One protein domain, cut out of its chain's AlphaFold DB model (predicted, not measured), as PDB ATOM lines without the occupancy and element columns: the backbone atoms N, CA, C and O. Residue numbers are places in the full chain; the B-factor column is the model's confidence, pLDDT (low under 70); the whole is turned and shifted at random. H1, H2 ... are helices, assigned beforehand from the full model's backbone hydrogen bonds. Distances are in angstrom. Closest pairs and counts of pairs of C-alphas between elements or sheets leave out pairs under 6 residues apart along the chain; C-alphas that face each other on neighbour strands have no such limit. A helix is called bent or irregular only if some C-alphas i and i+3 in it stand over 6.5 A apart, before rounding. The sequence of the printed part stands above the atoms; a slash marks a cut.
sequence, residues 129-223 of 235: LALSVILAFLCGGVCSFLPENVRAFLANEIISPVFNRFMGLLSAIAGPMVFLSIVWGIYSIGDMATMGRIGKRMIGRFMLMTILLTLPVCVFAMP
ATOM      1  N   LEU A 129      53.419  -0.125 -11.557       90.19
ATOM      2  CA  LEU A 129      53.481  -1.450 -10.940       90.19
ATOM      3  C   LEU A 129      54.933  -1.904 -10.744       90.19
ATOM      4  O   LEU A 129      55.300  -2.309  -9.646       90.19
ATOM      5  N   ALA A 130      55.766  -1.775 -11.778       92.00
ATOM      6  CA  ALA A 130      57.185  -2.107 -11.705       92.00
ATOM      7  C   ALA A 130      57.902  -1.286 -10.621       92.00
ATOM      8  O   ALA A 130      58.639  -1.842  -9.811       92.00
ATOM      9  N   LEU A 131      57.632   0.023 -10.554       93.38
ATOM     10  CA  LEU A 131      58.187   0.883  -9.511       93.38
ATOM     11  C   LEU A 131      57.727   0.453  -8.112       93.38
ATOM     12  O   LEU A 131      58.547   0.409  -7.202       93.38
ATOM     13  N   SER A 132      56.449   0.107  -7.944       92.69
ATOM     14  CA  SER A 132      55.922  -0.390  -6.670       92.69
ATOM     15  C   SER A 132      56.601  -1.686  -6.233       92.69
ATOM     16  O   SER A 132      56.920  -1.820  -5.058       92.69
ATOM     17  N   VAL A 133      56.871  -2.615  -7.158       94.00
ATOM     18  CA  VAL A 133      57.593  -3.861  -6.855       94.00
ATOM     19  C   VAL A 133      59.015  -3.558  -6.387       94.00
ATOM     20  O   VAL A 133      59.425  -4.043  -5.337       94.00
ATOM     21  N   ILE A 134      59.748  -2.703  -7.104       94.88
ATOM     22  CA  ILE A 134      61.110  -2.295  -6.718       94.88
ATOM     23  C   ILE A 134      61.106  -1.639  -5.333       94.88
ATOM     24  O   ILE A 134      61.925  -1.973  -4.478       94.88
ATOM     25  N   LEU A 135      60.159  -0.733  -5.086       93.62
ATOM     26  CA  LEU A 135      60.042  -0.039  -3.808       93.62
ATOM     27  C   LEU A 135      59.665  -0.997  -2.669       93.62
ATOM     28  O   LEU A 135      60.171  -0.846  -1.560       93.62
ATOM     29  N   ALA A 136      58.833  -2.005  -2.941       91.12
ATOM     30  CA  ALA A 136      58.495  -3.053  -1.984       91.12
ATOM     31  C   ALA A 136      59.717  -3.907  -1.616       91.12
ATOM     32  O   ALA A 136      59.918  -4.176  -0.436       91.12
ATOM     33  N   PHE A 137      60.570  -4.270  -2.583       92.69
ATOM     34  CA  PHE A 137      61.829  -4.973  -2.307       92.69
ATOM     35  C   PHE A 137      62.781  -4.139  -1.444       92.69
ATOM     36  O   PHE A 137      63.326  -4.650  -0.468       92.69
ATOM     37  N   LEU A 138      62.948  -2.850  -1.760       92.94
ATOM     38  CA  LEU A 138      63.777  -1.941  -0.962       92.94
ATOM     39  C   LEU A 138      63.228  -1.781   0.459       92.94
ATOM     40  O   LEU A 138      63.975  -1.898   1.426       92.94
ATOM     41  N   CYS A 139      61.919  -1.565   0.591       89.06
ATOM     42  CA  CYS A 139      61.249  -1.445   1.882       89.06
ATOM     43  C   CYS A 139      61.364  -2.742   2.698       89.06
ATOM     44  O   CYS A 139      61.718  -2.693   3.870       89.06
ATOM     45  N   GLY A 140      61.161  -3.906   2.074       87.75
ATOM     46  CA  GLY A 140      61.365  -5.211   2.704       87.75
ATOM     47  C   GLY A 140      62.806  -5.414   3.179       87.75
ATOM     48  O   GLY A 140      63.025  -5.879   4.296       87.75
ATOM     49  N   GLY A 141      63.782  -4.981   2.377       88.06
ATOM     50  CA  GLY A 141      65.195  -4.962   2.750       88.06
ATOM     51  C   GLY A 141      65.470  -4.076   3.968       88.06
ATOM     52  O   GLY A 141      66.097  -4.528   4.920       88.06
ATOM     53  N   VAL A 142      64.947  -2.849   4.007       87.06
ATOM     54  CA  VAL A 142      65.088  -1.947   5.169       87.06
ATOM     55  C   VAL A 142      64.395  -2.518   6.412       87.06
ATOM     56  O   VAL A 142      64.968  -2.500   7.498       87.06
ATOM     57  N   CYS A 143      63.210  -3.112   6.253       83.25
ATOM     58  CA  CYS A 143      62.478  -3.795   7.321       83.25
ATOM     59  C   CYS A 143      63.229  -4.999   7.908       83.25
ATOM     60  O   CYS A 143      62.944  -5.394   9.038       83.25
ATOM     61  N   SER A 144      64.199  -5.572   7.190       81.12
ATOM     62  CA  SER A 144      65.031  -6.658   7.722       81.12
ATOM     63  C   SER A 144      66.016  -6.198   8.806       81.12
ATOM     64  O   SER A 144      66.390  -7.004   9.653       81.12
ATOM     65  N   PHE A 145      66.365  -4.905   8.834       84.44
ATOM     66  CA  PHE A 145      67.232  -4.304   9.854       84.44
ATOM     67  C   PHE A 145      66.479  -3.887  11.129       84.44
ATOM     68  O   PHE A 145      67.105  -3.445  12.093       84.44
ATOM     69  N   LEU A 146      65.144  -3.993  11.153       84.62
ATOM     70  CA  LEU A 146      64.333  -3.637  12.319       84.62
ATOM     71  C   LEU A 146      64.282  -4.782  13.353       84.62
ATOM     72  O   LEU A 146      64.383  -5.954  12.982       84.62
ATOM     73  N   PRO A 147      64.060  -4.469  14.648       85.38
ATOM     74  CA  PRO A 147      63.894  -5.474  15.697       85.38
ATOM     75  C   PRO A 147      62.748  -6.442  15.391       85.38
ATOM     76  O   PRO A 147      61.692  -6.032  14.898       85.38
ATOM     77  N   GLU A 148      62.914  -7.716  15.756       82.81
ATOM     78  CA  GLU A 148      61.949  -8.775  15.426       82.81
ATOM     79  C   GLU A 148      60.530  -8.484  15.926       82.81
ATOM     80  O   GLU A 148      59.568  -8.769  15.217       82.81
ATOM     81  N   ASN A 149      60.400  -7.833  17.085       84.06
ATOM     82  CA  ASN A 149      59.111  -7.437  17.658       84.06
ATOM     83  C   ASN A 149      58.336  -6.475  16.743       84.06
ATOM     84  O   ASN A 149      57.133  -6.634  16.545       84.06
ATOM     85  N   VAL A 150      59.026  -5.497  16.145       82.69
ATOM     86  CA  VAL A 150      58.401  -4.523  15.237       82.69
ATOM     87  C   VAL A 150      58.073  -5.183  13.901       82.69
ATOM     88  O   VAL A 150      56.999  -4.954  13.350       82.69
ATOM     89  N   ARG A 151      58.959  -6.054  13.403       84.38
ATOM     90  CA  ARG A 151      58.750  -6.809  12.160       84.38
ATOM     91  C   ARG A 151      57.546  -7.746  12.260       84.38
ATOM     92  O   ARG A 151      56.723  -7.763  11.350       84.38
ATOM     93  N   ALA A 152      57.430  -8.491  13.357       83.62
ATOM     94  CA  ALA A 152      56.318  -9.406  13.599       83.62
ATOM     95  C   ALA A 152      54.987  -8.658  13.728       83.62
ATOM     96  O   ALA A 152      54.000  -9.069  13.122       83.62
ATOM     97  N   PHE A 153      54.974  -7.525  14.437       88.38
ATOM     98  CA  PHE A 153      53.791  -6.673  14.540       88.38
ATOM     99  C   PHE A 153      53.355  -6.138  13.167       88.38
ATOM    100  O   PHE A 153      52.208  -6.317  12.771       88.38
ATOM    101  N   LEU A 154      54.271  -5.553  12.387       85.00
ATOM    102  CA  LEU A 154      53.954  -5.026  11.052       85.00
ATOM    103  C   LEU A 154      53.466  -6.123  10.094       85.00
ATOM    104  O   LEU A 154      52.517  -5.914   9.337       85.00
ATOM    105  N   ALA A 155      54.112  -7.289  10.122       85.31
ATOM    106  CA  ALA A 155      53.773  -8.404   9.252       85.31
ATOM    107  C   ALA A 155      52.395  -8.991   9.585       85.31
ATOM    108  O   ALA A 155      51.578  -9.172   8.682       85.31
ATOM    109  N   ASN A 156      52.126  -9.268  10.859       87.56
ATOM    110  CA  ASN A 156      50.929  -9.999  11.269       87.56
ATOM    111  C   ASN A 156      49.701  -9.096  11.418       87.56
ATOM    112  O   ASN A 156      48.624  -9.485  10.979       87.56
ATOM    113  N   GLU A 157      49.859  -7.884  11.952       89.50
ATOM    114  CA  GLU A 157      48.722  -7.002  12.260       89.50
ATOM    115  C   GLU A 157      48.346  -6.074  11.102       89.50
ATOM    116  O   GLU A 157      47.204  -5.631  11.005       89.50
ATOM    117  N   ILE A 158      49.285  -5.766  10.201       88.19
ATOM    118  CA  ILE A 158      49.051  -4.797   9.119       88.19
ATOM    119  C   ILE A 158      49.131  -5.471   7.752       88.19
ATOM    120  O   ILE A 158      48.169  -5.444   6.984       88.19
ATOM    121  N   ILE A 159      50.268  -6.085   7.424       88.94
ATOM    122  CA  ILE A 159      50.529  -6.569   6.062       88.94
ATOM    123  C   ILE A 159      49.658  -7.786   5.733       88.94
ATOM    124  O   ILE A 159      48.987  -7.801   4.700       88.94
ATOM    125  N   SER A 160      49.628  -8.783   6.616       91.31
ATOM    126  CA  SER A 160      48.877 -10.028   6.423       91.31
ATOM    127  C   SER A 160      47.370  -9.815   6.232       91.31
ATOM    128  O   SER A 160      46.838 -10.331   5.248       91.31
ATOM    129  N   PRO A 161      46.645  -9.047   7.073       94.19
ATOM    130  CA  PRO A 161      45.208  -8.853   6.875       94.19
ATOM    131  C   PRO A 161      44.891  -8.068   5.600       94.19
ATOM    132  O   PRO A 161      43.941  -8.413   4.895       94.19
ATOM    133  N   VAL A 162      45.696  -7.058   5.251       94.12
ATOM    134  CA  VAL A 162      45.523  -6.298   4.002       94.12
ATOM    135  C   VAL A 162      45.737  -7.199   2.787       94.12
ATOM    136  O   VAL A 162      44.905  -7.213   1.875       94.12
ATOM    137  N   PHE A 163      46.808  -7.994   2.786       93.12
ATOM    138  CA  PHE A 163      47.100  -8.942   1.714       93.12
ATOM    139  C   PHE A 163      46.018 -10.019   1.600       93.12
ATOM    140  O   PHE A 163      45.504 -10.258   0.509       93.12
ATOM    141  N   ASN A 164      45.600 -10.612   2.718       94.94
ATOM    142  CA  ASN A 164      44.547 -11.623   2.741       94.94
ATOM    143  C   ASN A 164      43.213 -11.061   2.248       94.94
ATOM    144  O   ASN A 164      42.503 -11.734   1.503       94.94
ATOM    145  N   ARG A 165      42.872  -9.813   2.594       95.69
ATOM    146  CA  ARG A 165      41.658  -9.170   2.081       95.69
ATOM    147  C   ARG A 165      41.738  -8.928   0.578       95.69
ATOM    148  O   ARG A 165      40.759  -9.170  -0.125       95.69
ATOM    149  N   PHE A 166      42.892  -8.485   0.086       95.12
ATOM    150  CA  PHE A 166      43.136  -8.300  -1.340       95.12
ATOM    151  C   PHE A 166      43.046  -9.626  -2.110       95.12
ATOM    152  O   PHE A 166      42.306  -9.716  -3.087       95.12
ATOM    153  N   MET A 167      43.716 -10.677  -1.631       94.81
ATOM    154  CA  MET A 167      43.651 -12.020  -2.216       94.81
ATOM    155  C   MET A 167      42.238 -12.605  -2.156       94.81
ATOM    156  O   MET A 167      41.781 -13.202  -3.127       94.81
ATOM    157  N   GLY A 168      41.516 -12.379  -1.057       95.62
ATOM    158  CA  GLY A 168      40.116 -12.769  -0.919       95.62
ATOM    159  C   GLY A 168      39.218 -12.082  -1.949       95.62
ATOM    160  O   GLY A 168      38.379 -12.739  -2.557       95.62
ATOM    161  N   LEU A 169      39.429 -10.788  -2.214       96.06
ATOM    162  CA  LEU A 169      38.706 -10.064  -3.263       96.06
ATOM    163  C   LEU A 169      39.041 -10.599  -4.662       96.06
ATOM    164  O   LEU A 169      38.133 -10.812  -5.464       96.06
ATOM    165  N   LEU A 170      40.324 -10.844  -4.951       94.94
ATOM    166  CA  LEU A 170      40.746 -11.434  -6.225       94.94
ATOM    167  C   LEU A 170      40.112 -12.810  -6.438       94.94
ATOM    168  O   LEU A 170      39.583 -13.078  -7.514       94.94
ATOM    169  N   SER A 171      40.111 -13.659  -5.410       93.94
ATOM    170  CA  SER A 171      39.489 -14.983  -5.454       93.94
ATOM    171  C   SER A 171      37.969 -14.900  -5.640       93.94
ATOM    172  O   SER A 171      37.415 -15.616  -6.475       93.94
ATOM    173  N   ALA A 172      37.305 -13.968  -4.947       96.25
ATOM    174  CA  ALA A 172      35.865 -13.748  -5.067       96.25
ATOM    175  C   ALA A 172      35.443 -13.325  -6.483       96.25
ATOM    176  O   ALA A 172      34.379 -13.725  -6.946       96.25
ATOM    177  N   ILE A 173      36.272 -12.545  -7.187       96.12
ATOM    178  CA  ILE A 173      36.012 -12.129  -8.576       96.12
ATOM    179  C   ILE A 173      36.415 -13.224  -9.574       96.12
ATOM    180  O   ILE A 173      35.744 -13.411 -10.590       96.12
ATOM    181  N   ALA A 174      37.484 -13.974  -9.289       94.88
ATOM    182  CA  ALA A 174      37.994 -15.014 -10.177       94.88
ATOM    183  C   ALA A 174      36.959 -16.116 -10.444       94.88
ATOM    184  O   ALA A 174      36.830 -16.553 -11.584       94.88
ATOM    185  N   GLY A 175      36.186 -16.528  -9.433       94.12
ATOM    186  CA  GLY A 175      35.161 -17.568  -9.583       94.12
ATOM    187  C   GLY A 175      34.118 -17.244 -10.667       94.12
ATOM    188  O   GLY A 175      34.051 -17.957 -11.673       94.12
ATOM    189  N   PRO A 176      33.338 -16.155 -10.520       96.12
ATOM    190  CA  PRO A 176      32.372 -15.728 -11.532       96.12
ATOM    191  C   PRO A 176      33.010 -15.448 -12.895       96.12
ATOM    192  O   PRO A 176      32.441 -15.806 -13.925       96.12
ATOM    193  N   MET A 177      34.204 -14.848 -12.912       96.19
ATOM    194  CA  MET A 177      34.921 -14.539 -14.149       96.19
ATOM    195  C   MET A 177      35.272 -15.806 -14.939       96.19
ATOM    196  O   MET A 177      35.034 -15.857 -16.145       96.19
ATOM    197  N   VAL A 178      35.792 -16.842 -14.274       96.19
ATOM    198  CA  VAL A 178      36.122 -18.130 -14.904       96.19
ATOM    199  C   VAL A 178      34.858 -18.819 -15.412       96.19
ATOM    200  O   VAL A 178      34.833 -19.263 -16.558       96.19
ATOM    201  N   PHE A 179      33.791 -18.856 -14.609       96.19
ATOM    202  CA  PHE A 179      32.525 -19.471 -15.011       96.19
ATOM    203  C   PHE A 179      31.938 -18.810 -16.265       96.19
ATOM    204  O   PHE A 179      31.676 -19.490 -17.258       96.19
ATOM    205  N   LEU A 180      31.800 -17.481 -16.260       95.88
ATOM    206  CA  LEU A 180      31.270 -16.730 -17.400       95.88
ATOM    207  C   LEU A 180      32.162 -16.865 -18.637       95.88
ATOM    208  O   LEU A 180      31.648 -17.015 -19.742       95.88
ATOM    209  N   SER A 181      33.486 -16.872 -18.461       94.88
ATOM    210  CA  SER A 181      34.426 -17.074 -19.563       94.88
ATOM    211  C   SER A 181      34.262 -18.446 -20.222       94.88
ATOM    212  O   SER A 181      34.385 -18.542 -21.442       94.88
ATOM    213  N   ILE A 182      33.993 -19.502 -19.447       91.31
ATOM    214  CA  ILE A 182      33.777 -20.853 -19.982       91.31
ATOM    215  C   ILE A 182      32.433 -20.926 -20.710       91.31
ATOM    216  O   ILE A 182      32.389 -21.393 -21.846       91.31
ATOM    217  N   VAL A 183      31.351 -20.428 -20.099       92.31
ATOM    218  CA  VAL A 183      30.010 -20.420 -20.711       92.31
ATOM    219  C   VAL A 183      30.023 -19.646 -22.029       92.31
ATOM    220  O   VAL A 183      29.561 -20.155 -23.051       92.31
ATOM    221  N   TRP A 184      30.615 -18.450 -22.034       91.62
ATOM    222  CA  TRP A 184      30.755 -17.635 -23.239       91.62
ATOM    223  C   TRP A 184      31.640 -18.307 -24.294       91.62
ATOM    224  O   TRP A 184      31.314 -18.295 -25.479       91.62
ATOM    225  N   GLY A 185      32.740 -18.938 -23.874       87.88
ATOM    226  CA  GLY A 185      33.637 -19.668 -24.768       87.88
ATOM    227  C   GLY A 185      32.950 -20.834 -25.483       87.88
ATOM    228  O   GLY A 185      33.148 -21.014 -26.683       87.88
ATOM    229  N   ILE A 186      32.104 -21.591 -24.776       85.25
ATOM    230  CA  ILE A 186      31.319 -22.686 -25.365       85.25
ATOM    231  C   ILE A 186      30.272 -22.128 -26.334       85.25
ATOM    232  O   ILE A 186      30.176 -22.599 -27.467       85.25
ATOM    233  N   TYR A 187      29.534 -21.094 -25.918       86.00
ATOM    234  CA  TYR A 187      28.516 -20.454 -26.754       86.00
ATOM    235  C   TYR A 187      29.100 -19.900 -28.062       86.00
ATOM    236  O   TYR A 187      28.510 -20.070 -29.124       86.00
ATOM    237  N   SER A 188      30.291 -19.298 -28.010       83.31
ATOM    238  CA  SER A 188      30.951 -18.702 -29.176       83.31
ATOM    239  C   SER A 188      31.433 -19.715 -30.219       83.31
ATOM    240  O   SER A 188      31.606 -19.329 -31.374       83.31
ATOM    241  N   ILE A 189      31.722 -20.964 -29.838       80.88
ATOM    242  CA  ILE A 189      32.252 -21.974 -30.768       80.88
ATOM    243  C   ILE A 189      31.121 -22.663 -31.541       80.88
ATOM    244  O   ILE A 189      31.307 -22.966 -32.717       80.88
ATOM    245  N   GLY A 190      29.960 -22.889 -30.915       70.94
ATOM    246  CA  GLY A 190      28.732 -23.395 -31.553       70.94
ATOM    247  C   GLY A 190      28.776 -24.835 -32.100       70.94
ATOM    248  O   GLY A 190      27.740 -25.491 -32.153       70.94
ATOM    249  N   ASP A 191      29.953 -25.358 -32.456       82.56
ATOM    250  CA  ASP A 191      30.167 -26.686 -33.034       82.56
ATOM    251  C   ASP A 191      31.113 -27.541 -32.166       82.56
ATOM    252  O   ASP A 191      32.284 -27.224 -31.932       82.56
ATOM    253  N   MET A 192      30.605 -28.679 -31.689       74.25
ATOM    254  CA  MET A 192      31.352 -29.582 -30.810       74.25
ATOM    255  C   MET A 192      32.512 -30.302 -31.522       74.25
ATOM    256  O   MET A 192      33.504 -30.656 -30.876       74.25
ATOM    257  N   ALA A 193      32.449 -30.491 -32.845       75.31
ATOM    258  CA  ALA A 193      33.506 -31.174 -33.595       75.31
ATOM    259  C   ALA A 193      34.760 -30.295 -33.756       75.31
ATOM    260  O   ALA A 193      35.897 -30.771 -33.628       75.31
ATOM    261  N   THR A 194      34.571 -28.997 -33.991       75.69
ATOM    262  CA  THR A 194      35.661 -28.014 -34.015       75.69
ATOM    263  C   THR A 194      36.225 -27.757 -32.615       75.69
ATOM    264  O   THR A 194      37.453 -27.709 -32.468       75.69
ATOM    265  N   MET A 195      35.378 -27.726 -31.576       77.31
ATOM    266  CA  MET A 195      35.795 -27.602 -30.171       77.31
ATOM    267  C   MET A 195      36.794 -28.696 -29.761       77.31
ATOM    268  O   MET A 195      37.868 -28.392 -29.236       77.31
ATOM    269  N   GLY A 196      36.492 -29.967 -30.054       80.44
ATOM    270  CA  GLY A 196      37.365 -31.093 -29.704       80.44
ATOM    271  C   GLY A 196      38.727 -31.052 -30.408       80.44
ATOM    272  O   GLY A 196      39.762 -31.330 -29.795       80.44
ATOM    273  N   ARG A 197      38.765 -30.646 -31.685       84.75
ATOM    274  CA  ARG A 197      40.013 -30.546 -32.464       84.75
ATOM    275  C   ARG A 197      40.921 -29.428 -31.947       84.75
ATOM    276  O   ARG A 197      42.132 -29.629 -31.825       84.75
ATOM    277  N   ILE A 198      40.345 -28.268 -31.629       85.81
ATOM    278  CA  ILE A 198      41.071 -27.125 -31.063       85.81
ATOM    279  C   ILE A 198      41.554 -27.460 -29.649       85.81
ATOM    280  O   ILE A 198      42.738 -27.282 -29.352       85.81
ATOM    281  N   GLY A 199      40.681 -28.033 -28.815       83.62
ATOM    282  CA  GLY A 199      40.997 -28.448 -27.449       83.62
ATOM    283  C   GLY A 199      42.146 -29.452 -27.392       83.62
ATOM    284  O   GLY A 199      43.118 -29.227 -26.674       83.62
ATOM    285  N   LYS A 200      42.119 -30.505 -28.224       88.38
ATOM    286  CA  LYS A 200      43.212 -31.494 -28.297       88.38
ATOM    287  C   LYS A 200      44.542 -30.864 -28.721       88.38
ATOM    288  O   LYS A 200      45.601 -31.238 -28.217       88.38
ATOM    289  N   ARG A 201      44.515 -29.894 -29.639       89.88
ATOM    290  CA  ARG A 201      45.733 -29.190 -30.063       89.88
ATOM    291  C   ARG A 201      46.281 -28.293 -28.954       89.88
ATOM    292  O   ARG A 201      47.495 -28.253 -28.768       89.88
ATOM    293  N   MET A 202      45.414 -27.600 -28.214       88.44
ATOM    294  CA  MET A 202      45.822 -26.782 -27.070       88.44
ATOM    295  C   MET A 202      46.372 -27.636 -25.928       88.44
ATOM    296  O   MET A 202      47.485 -27.371 -25.479       88.44
ATOM    297  N   ILE A 203      45.654 -28.685 -25.509       91.81
ATOM    298  CA  ILE A 203      46.076 -29.555 -24.402       91.81
ATOM    299  C   ILE A 203      47.419 -30.226 -24.719       91.81
ATOM    300  O   ILE A 203      48.313 -30.246 -23.878       91.81
ATOM    301  N   GLY A 204      47.604 -30.685 -25.965       92.94
ATOM    302  CA  GLY A 204      48.849 -31.306 -26.409       92.94
ATOM    303  C   GLY A 204      50.026 -30.333 -26.386       92.94
ATOM    304  O   GLY A 204      51.091 -30.670 -25.875       92.94
ATOM    305  N   ARG A 205      49.839 -29.098 -26.877       93.19
ATOM    306  CA  ARG A 205      50.882 -28.059 -26.812       93.19
ATOM    307  C   ARG A 205      51.198 -27.664 -25.374       93.19
ATOM    308  O   ARG A 205      52.369 -27.492 -25.055       93.19
ATOM    309  N   PHE A 206      50.184 -27.536 -24.524       93.88
ATOM    310  CA  PHE A 206      50.363 -27.156 -23.126       93.88
ATOM    311  C   PHE A 206      51.134 -28.223 -22.342       93.88
ATOM    312  O   PHE A 206      52.107 -27.897 -21.664       93.88
ATOM    313  N   MET A 207      50.776 -29.503 -22.497       92.50
ATOM    314  CA  MET A 207      51.520 -30.603 -21.881       92.50
ATOM    315  C   MET A 207      52.958 -30.681 -22.395       92.50
ATOM    316  O   MET A 207      53.879 -30.783 -21.589       92.50
ATOM    317  N   LEU A 208      53.170 -30.567 -23.710       94.94
ATOM    318  CA  LEU A 208      54.514 -30.605 -24.291       94.94
ATOM    319  C   LEU A 208      55.383 -29.454 -23.770       94.94
ATOM    320  O   LEU A 208      56.518 -29.690 -23.370       94.94
ATOM    321  N   MET A 209      54.848 -28.231 -23.709       94.31
ATOM    322  CA  MET A 209      55.559 -27.073 -23.152       94.31
ATOM    323  C   MET A 209      55.860 -27.243 -21.662       94.31
ATOM    324  O   MET A 209      56.954 -26.904 -21.223       94.31
ATOM    325  N   THR A 210      54.929 -27.812 -20.892       94.00
ATOM    326  CA  THR A 210      55.135 -28.079 -19.461       94.00
ATOM    327  C   THR A 210      56.260 -29.091 -19.253       94.00
ATOM    328  O   THR A 210      57.145 -28.853 -18.436       94.00
ATOM    329  N   ILE A 211      56.279 -30.184 -20.023       94.25
ATOM    330  CA  ILE A 211      57.348 -31.191 -19.974       94.25
ATOM    331  C   ILE A 211      58.684 -30.568 -20.388       94.25
ATOM    332  O   ILE A 211      59.673 -30.721 -19.676       94.25
ATOM    333  N   LEU A 212      58.702 -29.825 -21.499       93.62
ATOM    334  CA  LEU A 212      59.905 -29.189 -22.033       93.62
ATOM    335  C   LEU A 212      60.497 -28.151 -21.072       93.62
ATOM    336  O   LEU A 212      61.709 -27.996 -21.036       93.62
ATOM    337  N   LEU A 213      59.665 -27.451 -20.298       92.44
ATOM    338  CA  LEU A 213      60.128 -26.482 -19.306       92.44
ATOM    339  C   LEU A 213      60.561 -27.161 -18.001       92.44
ATOM    340  O   LEU A 213      61.581 -26.796 -17.424       92.44
ATOM    341  N   THR A 214      59.800 -28.151 -17.534       91.31
ATOM    342  CA  THR A 214      60.004 -28.751 -16.206       91.31
ATOM    343  C   THR A 214      61.188 -29.716 -16.188       91.31
ATOM    344  O   THR A 214      61.970 -29.691 -15.243       91.31
ATOM    345  N   LEU A 215      61.375 -30.538 -17.230       91.31
ATOM    346  CA  LEU A 215      62.464 -31.526 -17.275       91.31
ATOM    347  C   LEU A 215      63.860 -30.893 -17.161       91.31
ATOM    348  O   LEU A 215      64.617 -31.319 -16.288       91.31
ATOM    349  N   PRO A 216      64.224 -29.875 -17.967       90.38
ATOM    350  CA  PRO A 216      65.539 -29.243 -17.872       90.38
ATOM    351  C   PRO A 216      65.772 -28.566 -16.523       90.38
ATOM    352  O   PRO A 216      66.869 -28.659 -15.980       90.38
ATOM    353  N   VAL A 217      64.740 -27.927 -15.958       89.12
ATOM    354  CA  VAL A 217      64.825 -27.296 -14.635       89.12
ATOM    355  C   VAL A 217      65.084 -28.346 -13.556       89.12
ATOM    356  O   VAL A 217      65.971 -28.153 -12.732       89.12
ATOM    357  N   CYS A 218      64.384 -29.484 -13.589       85.88
ATOM    358  CA  CYS A 218      64.628 -30.589 -12.663       85.88
ATOM    359  C   CYS A 218      66.046 -31.156 -12.806       85.88
ATOM    360  O   CYS A 218      66.736 -31.316 -11.804       85.88
ATOM    361  N   VAL A 219      66.504 -31.413 -14.036       87.62
ATOM    362  CA  VAL A 219      67.857 -31.933 -14.305       87.62
ATOM    363  C   VAL A 219      68.933 -30.961 -13.814       87.62
ATOM    364  O   VAL A 219      69.924 -31.389 -13.229       87.62
ATOM    365  N   PHE A 220      68.728 -29.655 -13.999       86.31
ATOM    366  CA  PHE A 220      69.657 -28.628 -13.531       86.31
ATOM    367  C   PHE A 220      69.609 -28.418 -12.010       86.31
ATOM    368  O   PHE A 220      70.623 -28.075 -11.411       86.31
ATOM    369  N   ALA A 221      68.462 -28.643 -11.365       83.69
ATOM    370  CA  ALA A 221      68.301 -28.501  -9.917       83.69
ATOM    371  C   ALA A 221      68.824 -29.711  -9.116       83.69
ATOM    372  O   ALA A 221      69.310 -29.525  -8.001       83.69
ATOM    373  N   MET A 222      68.772 -30.928  -9.677       80.94
ATOM    374  CA  MET A 222      69.274 -32.165  -9.049       80.94
ATOM    375  C   MET A 222      70.706 -32.085  -8.483       80.94
ATOM    376  O   MET A 222      70.911 -32.582  -7.377       80.94
ATOM    377  N   PRO A 223      71.708 -31.484  -9.157       81.06
ATOM    378  CA  PRO A 223      73.055 -31.378  -8.593       81.06
ATOM    379  C   PRO A 223      73.176 -30.350  -7.456       81.06
ATOM    380  O   PRO A 223      74.097 -30.456  -6.651       81.06
TER     381      PRO A 223
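AT A GLANCE: This is residues 129 to 223 of the 235 residues of the protein "C4-dicarboxylate transport protein" of Lachnospiraceae bacterium (UniProt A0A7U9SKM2). A long bent helix, H2, backs an open frame; H1 and H3 fold back from its ends, making two Vs. The 95 printed residues have three named helices, H1, H2, H3 in order: all helix. The whole is extended, radius of gyration of the C-alphas 22.0 A, spans 63 by 42 by 23 A.

IN THESE COORDINATES: H1, residues 129 to 143, begins at C-alpha (53.481, -1.450, -10.940). H2, residues 148 to 189, assigned as one helix by its hydrogen bonds, is bent, C-alphas 157 and 160 being 6.6 A apart; its arms are H2a, to 157, and H2b, from 160, 42.5 A. H3, residues 192 to 221, 42.5 A, ends at (68.301, -28.501, -9.917).

HOW THE PARTS SIT: H1 and H2a are close but not clearly touching, closest C-alphas 143 and 151, 6.8 A; likewise H2b and H3, 189 and 195, 6.7 A. Both pairs run opposite ways at a steep tilt of 39 degrees. Every O i to N i+4 pair is within hydrogen-bond range in H1 and H2a, 25 of 26 in H2b, 24 of 26 in H3.

THE WHOLE: Both links are tight; the printed part has no cut; no printed residue is under 70 in pLDDT.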